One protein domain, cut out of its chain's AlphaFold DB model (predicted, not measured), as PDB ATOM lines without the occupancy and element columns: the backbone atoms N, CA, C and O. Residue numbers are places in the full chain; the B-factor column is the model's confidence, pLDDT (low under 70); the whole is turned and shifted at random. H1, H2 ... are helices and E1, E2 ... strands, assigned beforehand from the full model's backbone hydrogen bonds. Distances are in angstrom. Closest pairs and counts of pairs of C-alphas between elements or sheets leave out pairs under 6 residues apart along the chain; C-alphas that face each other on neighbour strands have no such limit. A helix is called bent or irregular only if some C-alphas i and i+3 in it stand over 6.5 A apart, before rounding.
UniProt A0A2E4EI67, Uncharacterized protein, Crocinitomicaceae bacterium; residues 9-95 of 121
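This is residues 9 to 95 of the 121 residues of an uncharacterized protein of Crocinitomicaceae bacterium (UniProt A0A2E4EI67). What is the shape? A strongly twisted sheet of five strands is partly covered on one face by the first arm of H2, a helix folded back on itself, while the second arm only grazes the sheet and short H1 is off it. What builds it? The 87 printed residues, class mixed, run E1 E2 E3 H1 H2 E4 E5, with antiparallel sheet order E4 E3 E2 E1 E5. How large? It is compact, radius of gyration of the C-alphas 13.1 A, spanning 36 by 26 by 21 A.

How do strands pair? E1, residues 9 to 12, E2, residues 24 to 33, and E3, residues 36 to 44, form a meander, each strand the antiparallel neighbour of the one before, with N 10 and O 25, and N 28 and O 40, within hydrogen-bond range at 2.9 A. Edge strands are E4, residues 82 to 85, beside E3 (N 41 to O 85, 2.9 A), and E5, residues 92 to 94, beside E1 (N 11 to O 93, 2.9 A). How does H2 stand? H2, residues 60 to 81, assigned as one helix by its hydrogen bonds, is bent, C-alphas 69 and 72 being 9.7 A apart, into H2a, residues 60 to 69, and H2b, residues 72 to 81. H2a is on the sheet at a height of 9.2 A, along E2 at 4 degrees on the local plane, closest C-alphas Ile 26 and Lys 61, 6.5 A. The arms touch, closest C-alphas Arg 67 and Gly 74, 5.1 A, at a shallow tilt of 20 degrees, opposite ways. Where is H1? H1, residues 46 to 51, is close to but not clearly touching H2b, closest C-alphas Leu 48 and Tyr 81, 6.5 A. Every O i to N i+4 pair is within hydrogen-bond range in H2b, 4 of 6 in H2a and 1 of 2 in H1.

Where are the ends? E1 begins at C-alpha 9 (39.895, 24.269, 112.669) and E5 ends at C-alpha 94 (38.667, 25.903, 107.209). How long are the longer elements? E2 is 22.1 A, E3 25.2 A, H2a 15.3 A and H2b 14.6 A.

Is it unbroken? The printed part has no cut, and the link E1 to E2, 11 residues, is long. Where is confidence low? The mean pLDDT of the printed part is 70.8, with residue 34, residues 44 to 63 and residues 66 to 82 under 70.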
ATOM      1  N   GLU A   9      39.009  23.116 112.540       85.00
ATOM      2  CA  GLU A   9      39.895  24.269 112.669       85.00
ATOM      3  C   GLU A   9      39.528  25.322 111.625       85.00
ATOM      4  O   GLU A   9      39.598  25.092 110.410       85.00
ATOM      5  N   VAL A  10      39.164  26.505 112.108       86.88
ATOM      6  CA  VAL A  10      38.740  27.630 111.280       86.88
ATOM      7  C   VAL A  10      39.608  28.848 111.528       86.88
ATOM      8  O   VAL A  10      40.183  29.042 112.600       86.88
ATOM      9  N   VAL A  11      39.694  29.697 110.513       88.00
ATOM     10  CA  VAL A  11      40.422  30.958 110.585       88.00
ATOM     11  C   VAL A  11      39.526  32.113 110.164       88.00
ATOM     12  O   VAL A  11      38.756  32.000 109.204       88.00
ATOM     13  N   LEU A  12      39.656  33.240 110.862       85.44
ATOM     14  CA  LEU A  12      39.037  34.494 110.454       85.44
ATOM     15  C   LEU A  12      39.704  35.026 109.179       85.44
ATOM     16  O   LEU A  12      40.908  35.291 109.145       85.44
ATOM     17  N   THR A  13      38.919  35.234 108.127       86.25
ATOM     18  CA  THR A  13      39.385  35.826 106.862       86.25
ATOM     19  C   THR A  13      39.394  37.356 106.897       86.25
ATOM     20  O   THR A  13      40.027  37.974 106.044       86.25
ATOM     21  N   HIS A  14      38.754  37.961 107.903       85.19
ATOM     22  CA  HIS A  14      38.632  39.405 108.124       85.19
ATOM     23  C   HIS A  14      38.729  39.731 109.623       85.19
ATOM     24  O   HIS A  14      38.537  38.847 110.455       85.19
ATOM     25  N   GLN A  15      39.005  40.991 109.974       83.19
ATOM     26  CA  GLN A  15      38.942  41.443 111.368       83.19
ATOM     27  C   GLN A  15      37.489  41.411 111.872       83.19
ATOM     28  O   GLN A  15      36.584  41.845 111.159       83.19
ATOM     29  N   TYR A  16      37.261  40.928 113.095       84.06
ATOM     30  CA  TYR A  16      35.929  40.863 113.701       84.06
ATOM     31  C   TYR A  16      35.994  41.066 115.218       84.06
ATOM     32  O   TYR A  16      36.754  40.380 115.892       84.06
ATOM     33  N   ASN A  17      35.194  41.989 115.765       82.62
ATOM     34  CA  ASN A  17      35.108  42.274 117.209       82.62
ATOM     35  C   ASN A  17      36.475  42.406 117.913       82.62
ATOM     36  O   ASN A  17      36.684  41.851 118.986       82.62
ATOM     37  N   GLY A  18      37.420  43.116 117.291       80.25
ATOM     38  CA  GLY A  18      38.771  43.310 117.833       80.25
ATOM     39  C   GLY A  18      39.766  42.187 117.519       80.25
ATOM     40  O   GLY A  18      40.964  42.412 117.652       80.25
ATOM     41  N   TYR A  19      39.317  41.036 117.010       82.19
ATOM     42  CA  TYR A  19      40.192  39.938 116.596       82.19
ATOM     43  C   TYR A  19      40.708  40.150 115.169       82.19
ATOM     44  O   TYR A  19      39.896  40.364 114.261       82.19
ATOM     45  N   PRO A  20      42.030  40.101 114.931       82.94
ATOM     46  CA  PRO A  20      42.608  40.351 113.617       82.94
ATOM     47  C   PRO A  20      42.296  39.234 112.610       82.94
ATOM     48  O   PRO A  20      41.983  38.091 112.962       82.94
ATOM     49  N   ARG A  21      42.445  39.552 111.319       85.06
ATOM     50  CA  ARG A  21      42.472  38.539 110.254       85.06
ATOM     51  C   ARG A  21      43.579  37.520 110.547       85.06
ATOM     52  O   ARG A  21      44.691  37.903 110.888       85.06
ATOM     53  N   GLY A  22      43.286  36.237 110.359       81.81
ATOM     54  CA  GLY A  22      44.216  35.145 110.654       81.81
ATOM     55  C   GLY A  22      44.045  34.540 112.048       81.81
ATOM     56  O   GLY A  22      44.695  33.538 112.344       81.81
ATOM     57  N   THR A  23      43.160  35.092 112.886       84.81
ATOM     58  CA  THR A  23      42.860  34.495 114.194       84.81
ATOM     59  C   THR A  23      42.273  33.099 114.008       84.81
ATOM     60  O   THR A  23      41.317  32.916 113.246       84.81
ATOM     61  N   LYS A  24      42.865  32.121 114.695       84.50
ATOM     62  CA  LYS A  24      42.462  30.715 114.659       84.50
ATOM     63  C   LYS A  24      41.407  30.441 115.724       84.50
ATOM     64  O   LYS A  24      41.483  30.973 116.827       84.50
ATOM     65  N   GLY A  25      40.464  29.573 115.399       83.50
ATOM     66  CA  GLY A  25      39.455  29.085 116.326       83.50
ATOM     67  C   GLY A  25      38.971  27.699 115.929       83.50
ATOM     68  O   GLY A  25      39.437  27.116 114.950       83.50
ATOM     69  N   ILE A  26      38.016  27.190 116.694       85.38
ATOM     70  CA  ILE A  26      37.340  25.925 116.420       85.38
ATOM     71  C   ILE A  26      35.875  26.207 116.109       85.38
ATOM     72  O   ILE A  26      35.213  26.965 116.825       85.38
ATOM     73  N   PHE A  27      35.370  25.613 115.033       85.31
ATOM     74  CA  PHE A  27      33.956  25.667 114.705       85.31
ATOM     75  C   PHE A  27      33.152  24.819 115.690       85.31
ATOM     76  O   PHE A  27      33.470  23.658 115.954       85.31
ATOM     77  N   LEU A  28      32.092  25.418 116.221       82.19
ATOM     78  CA  LEU A  28      31.200  24.779 117.173       82.19
ATOM     79  C   LEU A  28      29.946  24.284 116.456       82.19
ATOM     80  O   LEU A  28      29.717  23.090 116.312       82.19
ATOM     81  N   GLU A  29      29.124  25.217 115.999       83.31
ATOM     82  CA  GLU A  29      27.828  24.925 115.402       83.31
ATOM     83  C   GLU A  29      27.322  26.130 114.611       83.31
ATOM     84  O   GLU A  29      27.873  27.229 114.691       83.31
ATOM     85  N   PHE A  30      26.232  25.942 113.871       81.69
ATOM     86  CA  PHE A  30      25.474  27.060 113.326       81.69
ATOM     87  C   PHE A  30      24.409  27.504 114.326       81.69
ATOM     88  O   PHE A  30      23.474  26.765 114.626       81.69
ATOM     89  N   GLY A  31      24.527  28.739 114.803       75.94
ATOM     90  CA  GLY A  31      23.488  29.395 115.585       75.94
ATOM     91  C   GLY A  31      22.493  30.128 114.696       75.94
ATOM     92  O   GLY A  31      22.786  30.442 113.543       75.94
ATOM     93  N   TYR A  32      21.333  30.466 115.252       75.12
ATOM     94  CA  TYR A  32      20.376  31.355 114.600       75.12
ATOM     95  C   TYR A  32      20.506  32.768 115.175       75.12
ATOM     96  O   TYR A  32      20.417  32.965 116.388       75.12
ATOM     97  N   SER A  33      20.745  33.760 114.319       72.94
ATOM     98  CA  SER A  33      20.812  35.168 114.714       72.94
ATOM     99  C   SER A  33      20.204  36.039 113.622       72.94
ATOM    100  O   SER A  33      20.559  35.911 112.453       72.94
ATOM    101  N   SER A  34      19.258  36.904 113.999       67.44
ATOM    102  CA  SER A  34      18.638  37.895 113.104       67.44
ATOM    103  C   SER A  34      18.128  37.327 111.767       67.44
ATOM    104  O   SER A  34      18.258  37.973 110.733       67.44
ATOM    105  N   GLY A  35      17.555  36.118 111.776       71.31
ATOM    106  CA  GLY A  35      16.987  35.481 110.579       71.31
ATOM    107  C   GLY A  35      17.967  34.643 109.747       71.31
ATOM    108  O   GLY A  35      17.553  34.035 108.762       71.31
ATOM    109  N   TYR A  36      19.242  34.573 110.138       71.81
ATOM    110  CA  TYR A  36      20.282  33.853 109.403       71.81
ATOM    111  C   TYR A  36      21.002  32.824 110.280       71.81
ATOM    112  O   TYR A  36      21.161  33.001 111.491       71.81
ATOM    113  N   HIS A  37      21.474  31.752 109.639       73.88
ATOM    114  CA  HIS A  37      22.418  30.824 110.253       73.88
ATOM    115  C   HIS A  37      23.805  31.464 110.271       73.88
ATOM    116  O   HIS A  37      24.396  31.702 109.216       73.88
ATOM    117  N   VAL A  38      24.314  31.735 111.471       81.62
ATOM    118  CA  VAL A  38      25.651  32.290 111.685       81.62
ATOM    119  C   VAL A  38      26.562  31.213 112.265       81.62
ATOM    120  O   VAL A  38      26.146  30.491 113.178       81.62
ATOM    121  N   PRO A  39      27.790  31.061 111.749       81.31
ATOM    122  CA  PRO A  39      28.745  30.154 112.355       81.31
ATOM    123  C   PRO A  39      29.119  30.655 113.746       81.31
ATOM    124  O   PRO A  39      29.432  31.828 113.947       81.31
ATOM    125  N   ILE A  40      29.101  29.745 114.708       84.31
ATOM    126  CA  ILE A  40      29.622  29.978 116.042       84.31
ATOM    127  C   ILE A  40      31.017  29.373 116.080       84.31
ATOM    128  O   ILE A  40      31.188  28.169 115.886       84.31
ATOM    129  N   ILE A  41      32.009  30.222 116.318       85.25
ATOM    130  CA  ILE A  41      33.397  29.799 116.471       85.25
ATOM    131  C   ILE A  41      33.884  30.151 117.863       85.25
ATOM    132  O   ILE A  41      33.418  31.103 118.493       85.25
ATOM    133  N   VAL A  42      34.844  29.373 118.324       83.06
ATOM    134  CA  VAL A  42      35.393  29.486 119.661       83.06
ATOM    135  C   VAL A  42      36.882  29.755 119.546       83.06
ATOM    136  O   VAL A  42      37.589  29.037 118.839       83.06
ATOM    137  N   ILE A  43      37.345  30.811 120.208       79.38
ATOM    138  CA  ILE A  43      38.741  31.249 120.173       79.38
ATOM    139  C   ILE A  43      39.312  31.147 121.591       79.38
ATOM    140  O   ILE A  43      38.619  31.519 122.547       79.38
ATOM    141  N   PRO A  44      40.539  30.619 121.747       69.69
ATOM    142  CA  PRO A  44      41.207  30.608 123.041       69.69
ATOM    143  C   PRO A  44      41.493  32.049 123.483       69.69
ATOM    144  O   PRO A  44      42.028  32.839 122.708       69.69
ATOM    145  N   ASP A  45      41.131  32.398 124.717       67.12
ATOM    146  CA  ASP A  45      41.565  33.658 125.328       67.12
ATOM    147  C   ASP A  45      43.064  33.544 125.678       67.12
ATOM    148  O   ASP A  45      43.534  32.496 126.129       67.12
ATOM    149  N   GLU A  46      43.847  34.599 125.477       54.84
ATOM    150  CA  GLU A  46      45.250  34.614 125.911       54.84
ATOM    151  C   GLU A  46      45.350  34.455 127.439       54.84
ATOM    152  O   GLU A  46      46.224  33.740 127.928       54.84
ATOM    153  N   ARG A  47      44.374  34.983 128.195       48.31
ATOM    154  CA  ARG A  47      44.249  34.803 129.659       48.31
ATOM    155  C   ARG A  47      43.988  33.357 130.075       48.31
ATOM    156  O   ARG A  47      44.183  32.972 131.229       48.31
ATOM    157  N   LEU A  48      43.536  32.539 129.134       49.22
ATOM    158  CA  LEU A  48      43.260  31.133 129.353       49.22
ATOM    159  C   LEU A  48      44.501  30.275 129.378       49.22
ATOM    160  O   LEU A  48      44.507  29.269 130.069       49.22
ATOM    161  N   SER A  49      45.535  30.660 128.638       47.53
ATOM    162  CA  SER A  49      46.774  29.886 128.578       47.53
ATOM    163  C   SER A  49      47.484  29.867 129.938       47.53
ATOM    164  O   SER A  49      48.174  28.906 130.251       47.53
ATOM    165  N   GLU A  50      47.251  30.891 130.766       42.91
ATOM    166  CA  GLU A  50      47.734  30.978 132.150       42.91
ATOM    167  C   GLU A  50      46.795  30.303 133.165       42.91
ATOM    168  O   GLU A  50      47.253  29.812 134.192       42.91
ATOM    169  N   THR A  51      45.484  30.263 132.896       43.19
ATOM    170  CA  THR A  51      44.480  29.729 133.843       43.19
ATOM    171  C   THR A  51      44.179  28.244 133.612       43.19
ATOM    172  O   THR A  51      43.799  27.521 134.531       43.19
ATOM    173  N   LEU A  52      44.366  27.762 132.384       46.16
ATOM    174  CA  LEU A  52      44.261  26.358 132.015       46.16
ATOM    175  C   LEU A  52      45.641  25.709 132.074       46.16
ATOM    176  O   LEU A  52      46.192  25.271 131.066       46.16
ATOM    177  N   GLU A  53      46.113  25.471 133.295       46.81
ATOM    178  CA  GLU A  53      46.685  24.155 133.572       46.81
ATOM    179  C   GLU A  53      45.549  23.124 133.435       46.81
ATOM    180  O   GLU A  53      45.008  22.613 134.415       46.81
ATOM    181  N   LEU A  54      45.114  22.863 132.194       52.19
ATOM    182  CA  LEU A  54      44.268  21.720 131.867       52.19
ATOM    183  C   LEU A  54      45.071  20.484 132.240       52.19
ATOM    184  O   LEU A  54      45.894  20.004 131.458       52.19
ATOM    185  N   GLY A  55      44.868  20.024 133.474       41.38
ATOM    186  CA  GLY A  55      45.485  18.830 134.013       41.38
ATOM    187  C   GLY A  55      45.365  17.701 132.999       41.38
ATOM    188  O   GLY A  55      44.268  17.256 132.681       41.38
ATOM    189  N   GLY A  56      46.510  17.286 132.460       41.25
ATOM    190  CA  GLY A  56      46.624  16.152 131.553       41.25
ATOM    191  C   GLY A  56      45.856  16.291 130.236       41.25
ATOM    192  O   GLY A  56      44.868  15.600 130.022       41.25
ATOM    193  N   SER A  57      46.402  17.062 129.293       48.94
ATOM    194  CA  SER A  57      46.286  16.767 127.856       48.94
ATOM    195  C   SER A  57      44.861  16.756 127.276       48.94
ATOM    196  O   SER A  57      44.374  15.718 126.832       48.94
ATOM    197  N   SER A  58      44.193  17.908 127.203       54.88
ATOM    198  CA  SER A  58      43.066  18.063 126.271       54.88
ATOM    199  C   SER A  58      43.179  19.367 125.492       54.88
ATOM    200  O   SER A  58      43.116  20.450 126.064       54.88
ATOM    201  N   THR A  59      43.385  19.261 124.180       65.69
ATOM    202  CA  THR A  59      43.431  20.416 123.270       65.69
ATOM    203  C   THR A  59      42.065  21.123 123.191       65.69
ATOM    204  O   THR A  59      41.029  20.530 123.490       65.69
ATOM    205  N   LEU A  60      42.019  22.397 122.763       68.69
ATOM    206  CA  LEU A  60      40.763  23.154 122.580       68.69
ATOM    207  C   LEU A  60      39.736  22.389 121.725       68.69
ATOM    208  O   LEU A  60      38.540  22.408 122.006       68.69
ATOM    209  N   LYS A  61      40.223  21.681 120.707       69.44
ATOM    210  CA  LYS A  61      39.426  20.806 119.852       69.44
ATOM    211  C   LYS A  61      38.782  19.662 120.640       69.44
ATOM    212  O   LYS A  61      37.577  19.470 120.543       69.44
ATOM    213  N   GLU A  62      39.549  18.965 121.476       69.00
ATOM    214  CA  GLU A  62      39.019  17.886 122.321       69.00
ATOM    215  C   GLU A  62      37.971  18.385 123.320       69.00
ATOM    216  O   GLU A  62      37.004  17.681 123.594       69.00
ATOM    217  N   LEU A  63      38.131  19.599 123.859       69.81
ATOM    218  CA  LEU A  63      37.121  20.218 124.725       69.81
ATOM    219  C   LEU A  63      35.818  20.496 123.965       69.81
ATOM    220  O   LEU A  63      34.732  20.206 124.472       69.81
ATOM    221  N   VAL A  64      35.925  21.018 122.742       70.75
ATOM    222  CA  VAL A  64      34.779  21.287 121.861       70.75
ATOM    223  C   VAL A  64      34.060  19.988 121.479       70.75
ATOM    224  O   VAL A  64      32.836  19.925 121.546       70.75
ATOM    225  N   GLU A  65      34.800  18.938 121.123       70.12
ATOM    226  CA  GLU A  65      34.238  17.634 120.753       70.12
ATOM    227  C   GLU A  65      33.585  16.932 121.958       70.12
ATOM    228  O   GLU A  65      32.474  16.409 121.847       70.12
ATOM    229  N   LYS A  66      34.204  16.990 123.149       67.88
ATOM    230  CA  LYS A  66      33.640  16.419 124.390       67.88
ATOM    231  C   LYS A  66      32.360  17.128 124.847       67.88
ATOM    232  O   LYS A  66      31.523  16.482 125.480       67.88
ATOM    233  N   ARG A  67      32.142  18.407 124.489       66.12
ATOM    234  CA  ARG A  67      30.898  19.154 124.794       66.12
ATOM    235  C   ARG A  67      29.649  18.375 124.386       66.12
ATOM    236  O   ARG A  67      28.673  18.377 125.134       66.12
ATOM    237  N   GLN A  68      29.681  17.689 123.241       60.06
ATOM    238  CA  GLN A  68      28.522  16.967 122.712       60.06
ATOM    239  C   GLN A  68      28.021  15.869 123.672       60.06
ATOM    240  O   GLN A  68      26.833  15.558 123.673       60.06
ATOM    241  N   GLY A  69      28.899  15.332 124.531       56.31
ATOM    242  CA  GLY A  69      28.565  14.329 125.547       56.31
ATOM    243  C   GLY A  69      28.340  14.869 126.967       56.31
ATOM    244  O   GLY A  69      27.911  14.112 127.830       56.31
ATOM    245  N   MET A  70      28.623  16.151 127.235       58.75
ATOM    246  CA  MET A  70      28.620  16.727 128.596       58.75
ATOM    247  C   MET A  70      27.373  17.564 128.937       58.75
ATOM    248  O   MET A  70      27.204  17.969 130.087       58.75
ATOM    249  N   GLY A  71      26.493  17.842 127.969       59.50
ATOM    250  CA  GLY A  71      25.248  18.587 128.202       59.50
ATOM    251  C   GLY A  71      25.454  20.053 128.625       59.50
ATOM    252  O   GLY A  71      26.407  20.716 128.204       59.50
ATOM    253  N   GLU A  72      24.546  20.592 129.448       58.91
ATOM    254  CA  GLU A  72      24.552  22.007 129.874       58.91
ATOM    255  C   GLU A  72      25.832  22.412 130.623       58.91
ATOM    256  O   GLU A  72      26.362  23.503 130.403       58.91
ATOM    257  N   VAL A  73      26.389  21.513 131.441       56.38
ATOM    258  CA  VAL A  73      27.603  21.774 132.233       56.38
ATOM    259  C   VAL A  73      28.817  22.003 131.329       56.38
ATOM    260  O   VAL A  73      29.585  22.940 131.549       56.38
ATOM    261  N   GLY A  74      28.960  21.210 130.260       58.03
ATOM    262  CA  GLY A  74      30.032  21.389 129.273       58.03
ATOM    263  C   GLY A  74      29.930  22.717 128.517       58.03
ATOM    264  O   GLY A  74      30.942  23.353 128.226       58.03
ATOM    265  N   THR A  75      28.706  23.186 128.262       62.06
ATOM    266  CA  THR A  75      28.464  24.480 127.602       62.06
ATOM    267  C   THR A  75      28.863  25.656 128.500       62.06
ATOM    268  O   THR A  75      29.456  26.621 128.020       62.06
ATOM    269  N   MET A  76      28.606  25.559 129.804       58.72
ATOM    270  CA  MET A  76      28.900  26.618 130.773       58.72
ATOM    271  C   MET A  76      30.409  26.778 131.033       58.72
ATOM    272  O   MET A  76      30.914  27.900 131.083       58.72
ATOM    273  N   VAL A  77      31.157  25.671 131.116       59.22
ATOM    274  CA  VAL A  77      32.630  25.697 131.216       59.22
ATOM    275  C   VAL A  77      33.238  26.301 129.949       59.22
ATOM    276  O   VAL A  77      34.069  27.200 130.038       59.22
ATOM    277  N   MET A  78      32.769  25.898 128.764       61.69
ATOM    278  CA  MET A  78      33.233  26.502 127.513       61.69
ATOM    279  C   MET A  78      32.949  28.005 127.437       61.69
ATOM    280  O   MET A  78      33.804  28.743 126.979       61.69
ATOM    281  N   GLN A  79      31.795  28.484 127.906       60.25
ATOM    282  CA  GLN A  79      31.485  29.921 127.941       60.25
ATOM    283  C   GLN A  79      32.320  30.703 128.960       60.25
ATOM    284  O   GLN A  79      32.583  31.883 128.755       60.25
ATOM    285  N   THR A  80      32.719  30.054 130.055       57.28
ATOM    286  CA  THR A  80      33.524  30.680 131.113       57.28
ATOM    287  C   THR A  80      34.966  30.876 130.664       57.28
ATOM    288  O   THR A  80      35.603  31.856 131.041       57.28
ATOM    289  N   TYR A  81      35.467  29.949 129.845       54.66
ATOM    290  CA  TYR A  81      36.861  29.932 129.440       54.66
ATOM    291  C   TYR A  81      37.077  30.272 127.961       54.66
ATOM    292  O   TYR A  81      38.196  30.473 127.542       54.66
ATOM    293  N   LEU A  82      36.065  30.366 127.109       68.56
ATOM    294  CA  LEU A  82      36.310  30.572 125.684       68.56
ATOM    295  C   LEU A  82      35.519  31.747 125.145       68.56
ATOM    296  O   LEU A  82      34.327  31.899 125.417       68.56
ATOM    297  N   THR A  83      36.181  32.558 124.320       73.12
ATOM    298  CA  THR A  83      35.490  33.645 123.638       73.12
ATOM    299  C   THR A  83      34.712  33.076 122.462       73.12
ATOM    300  O   THR A  83      35.278  32.528 121.513       73.12
ATOM    301  N   ILE A  84      33.390  33.229 122.523       77.75
ATOM    302  CA  ILE A  84      32.479  32.828 121.458       77.75
ATOM    303  C   ILE A  84      32.307  33.992 120.484       77.75
ATOM    304  O   ILE A  84      31.797  35.052 120.851       77.75
ATOM    305  N   LEU A  85      32.667  33.775 119.220       79.88
ATOM    306  CA  LEU A  85      32.393  34.710 118.135       79.88
ATOM    307  C   LEU A  85      31.300  34.176 117.211       79.88
ATOM    308  O   LEU A  85      31.179  32.974 116.979       79.88
ATOM    309  N   LYS A  86      30.522  35.106 116.653       84.50
ATOM    310  CA  LYS A  86      29.450  34.843 115.681       84.50
ATOM    311  C   LYS A  86      29.674  35.643 114.390       84.50
ATOM    312  O   LYS A  86      28.881  36.537 114.101       84.50
ATOM    313  N   PRO A  87      30.798  35.431 113.685       79.69
ATOM    314  CA  PRO A  87      31.104  36.176 112.470       79.69
ATOM    315  C   PRO A  87      30.144  35.807 111.328       79.69
ATOM    316  O   PRO A  87      29.440  34.799 111.391       79.69
ATOM    317  N   ASP A  88      30.136  36.599 110.254       83.25
ATOM    318  CA  ASP A  88      29.418  36.229 109.031       83.25
ATOM    319  C   ASP A  88      30.031  34.965 108.392       83.25
ATOM    320  O   ASP A  88      31.237  34.717 108.494       83.25
ATOM    321  N   LYS A  89      29.217  34.168 107.690       77.12
ATOM    322  CA  LYS A  89      29.660  32.922 107.038       77.12
ATOM    323  C   LYS A  89      30.841  33.109 106.078       77.12
ATOM    324  O   LYS A  89      31.631  32.189 105.901       77.12
ATOM    325  N   HIS A  90      30.977  34.278 105.451       80.44
ATOM    326  CA  HIS A  90      32.067  34.591 104.525       80.44
ATOM    327  C   HIS A  90      33.368  34.991 105.238       80.44
ATOM    328  O   HIS A  90      34.440  35.025 104.624       80.44
ATOM    329  N   MET A  91      33.288  35.281 106.537       82.00
ATOM    330  CA  MET A  91      34.416  35.710 107.359       82.00
ATOM    331  C   MET A  91      35.194  34.543 107.974       82.00
ATOM    332  O   MET A  91      36.192  34.780 108.648       82.00
ATOM    333  N   ILE A  92      34.774  33.299 107.733       81.19
ATOM    334  CA  ILE A  92      35.469  32.100 108.200       81.19
ATOM    335  C   ILE A  92      35.797  31.160 107.041       81.19
ATOM    336  O   ILE A  92      35.083  31.086 106.042       81.19
ATOM    337  N   THR A  93      36.895  30.428 107.174       84.38
ATOM    338  CA  THR A  93      37.263  29.332 106.270       84.38
ATOM    339  C   THR A  93      37.969  28.245 107.068       84.38
ATOM    340  O   THR A  93      38.612  28.550 108.074       84.38
ATOM    341  N   THR A  94      37.863  26.990 106.636       83.25
ATOM    342  CA  THR A  94      38.667  25.903 107.209       83.25
ATOM    343  C   THR A  94      40.114  26.003 106.738       83.25
ATOM    344  O   THR A  94      40.408  26.648 105.721       83.25
ATOM    345  N   LYS A  95      41.016  25.348 107.470       76.94
ATOM    346  CA  LYS A  95      42.427  25.208 107.093       76.94
ATOM    347  C   LYS A  95      42.596  24.590 105.700       76.94
ATOM    348  O   LYS A  95      43.291  25.174 104.877       76.94
TER     349      LYS A  95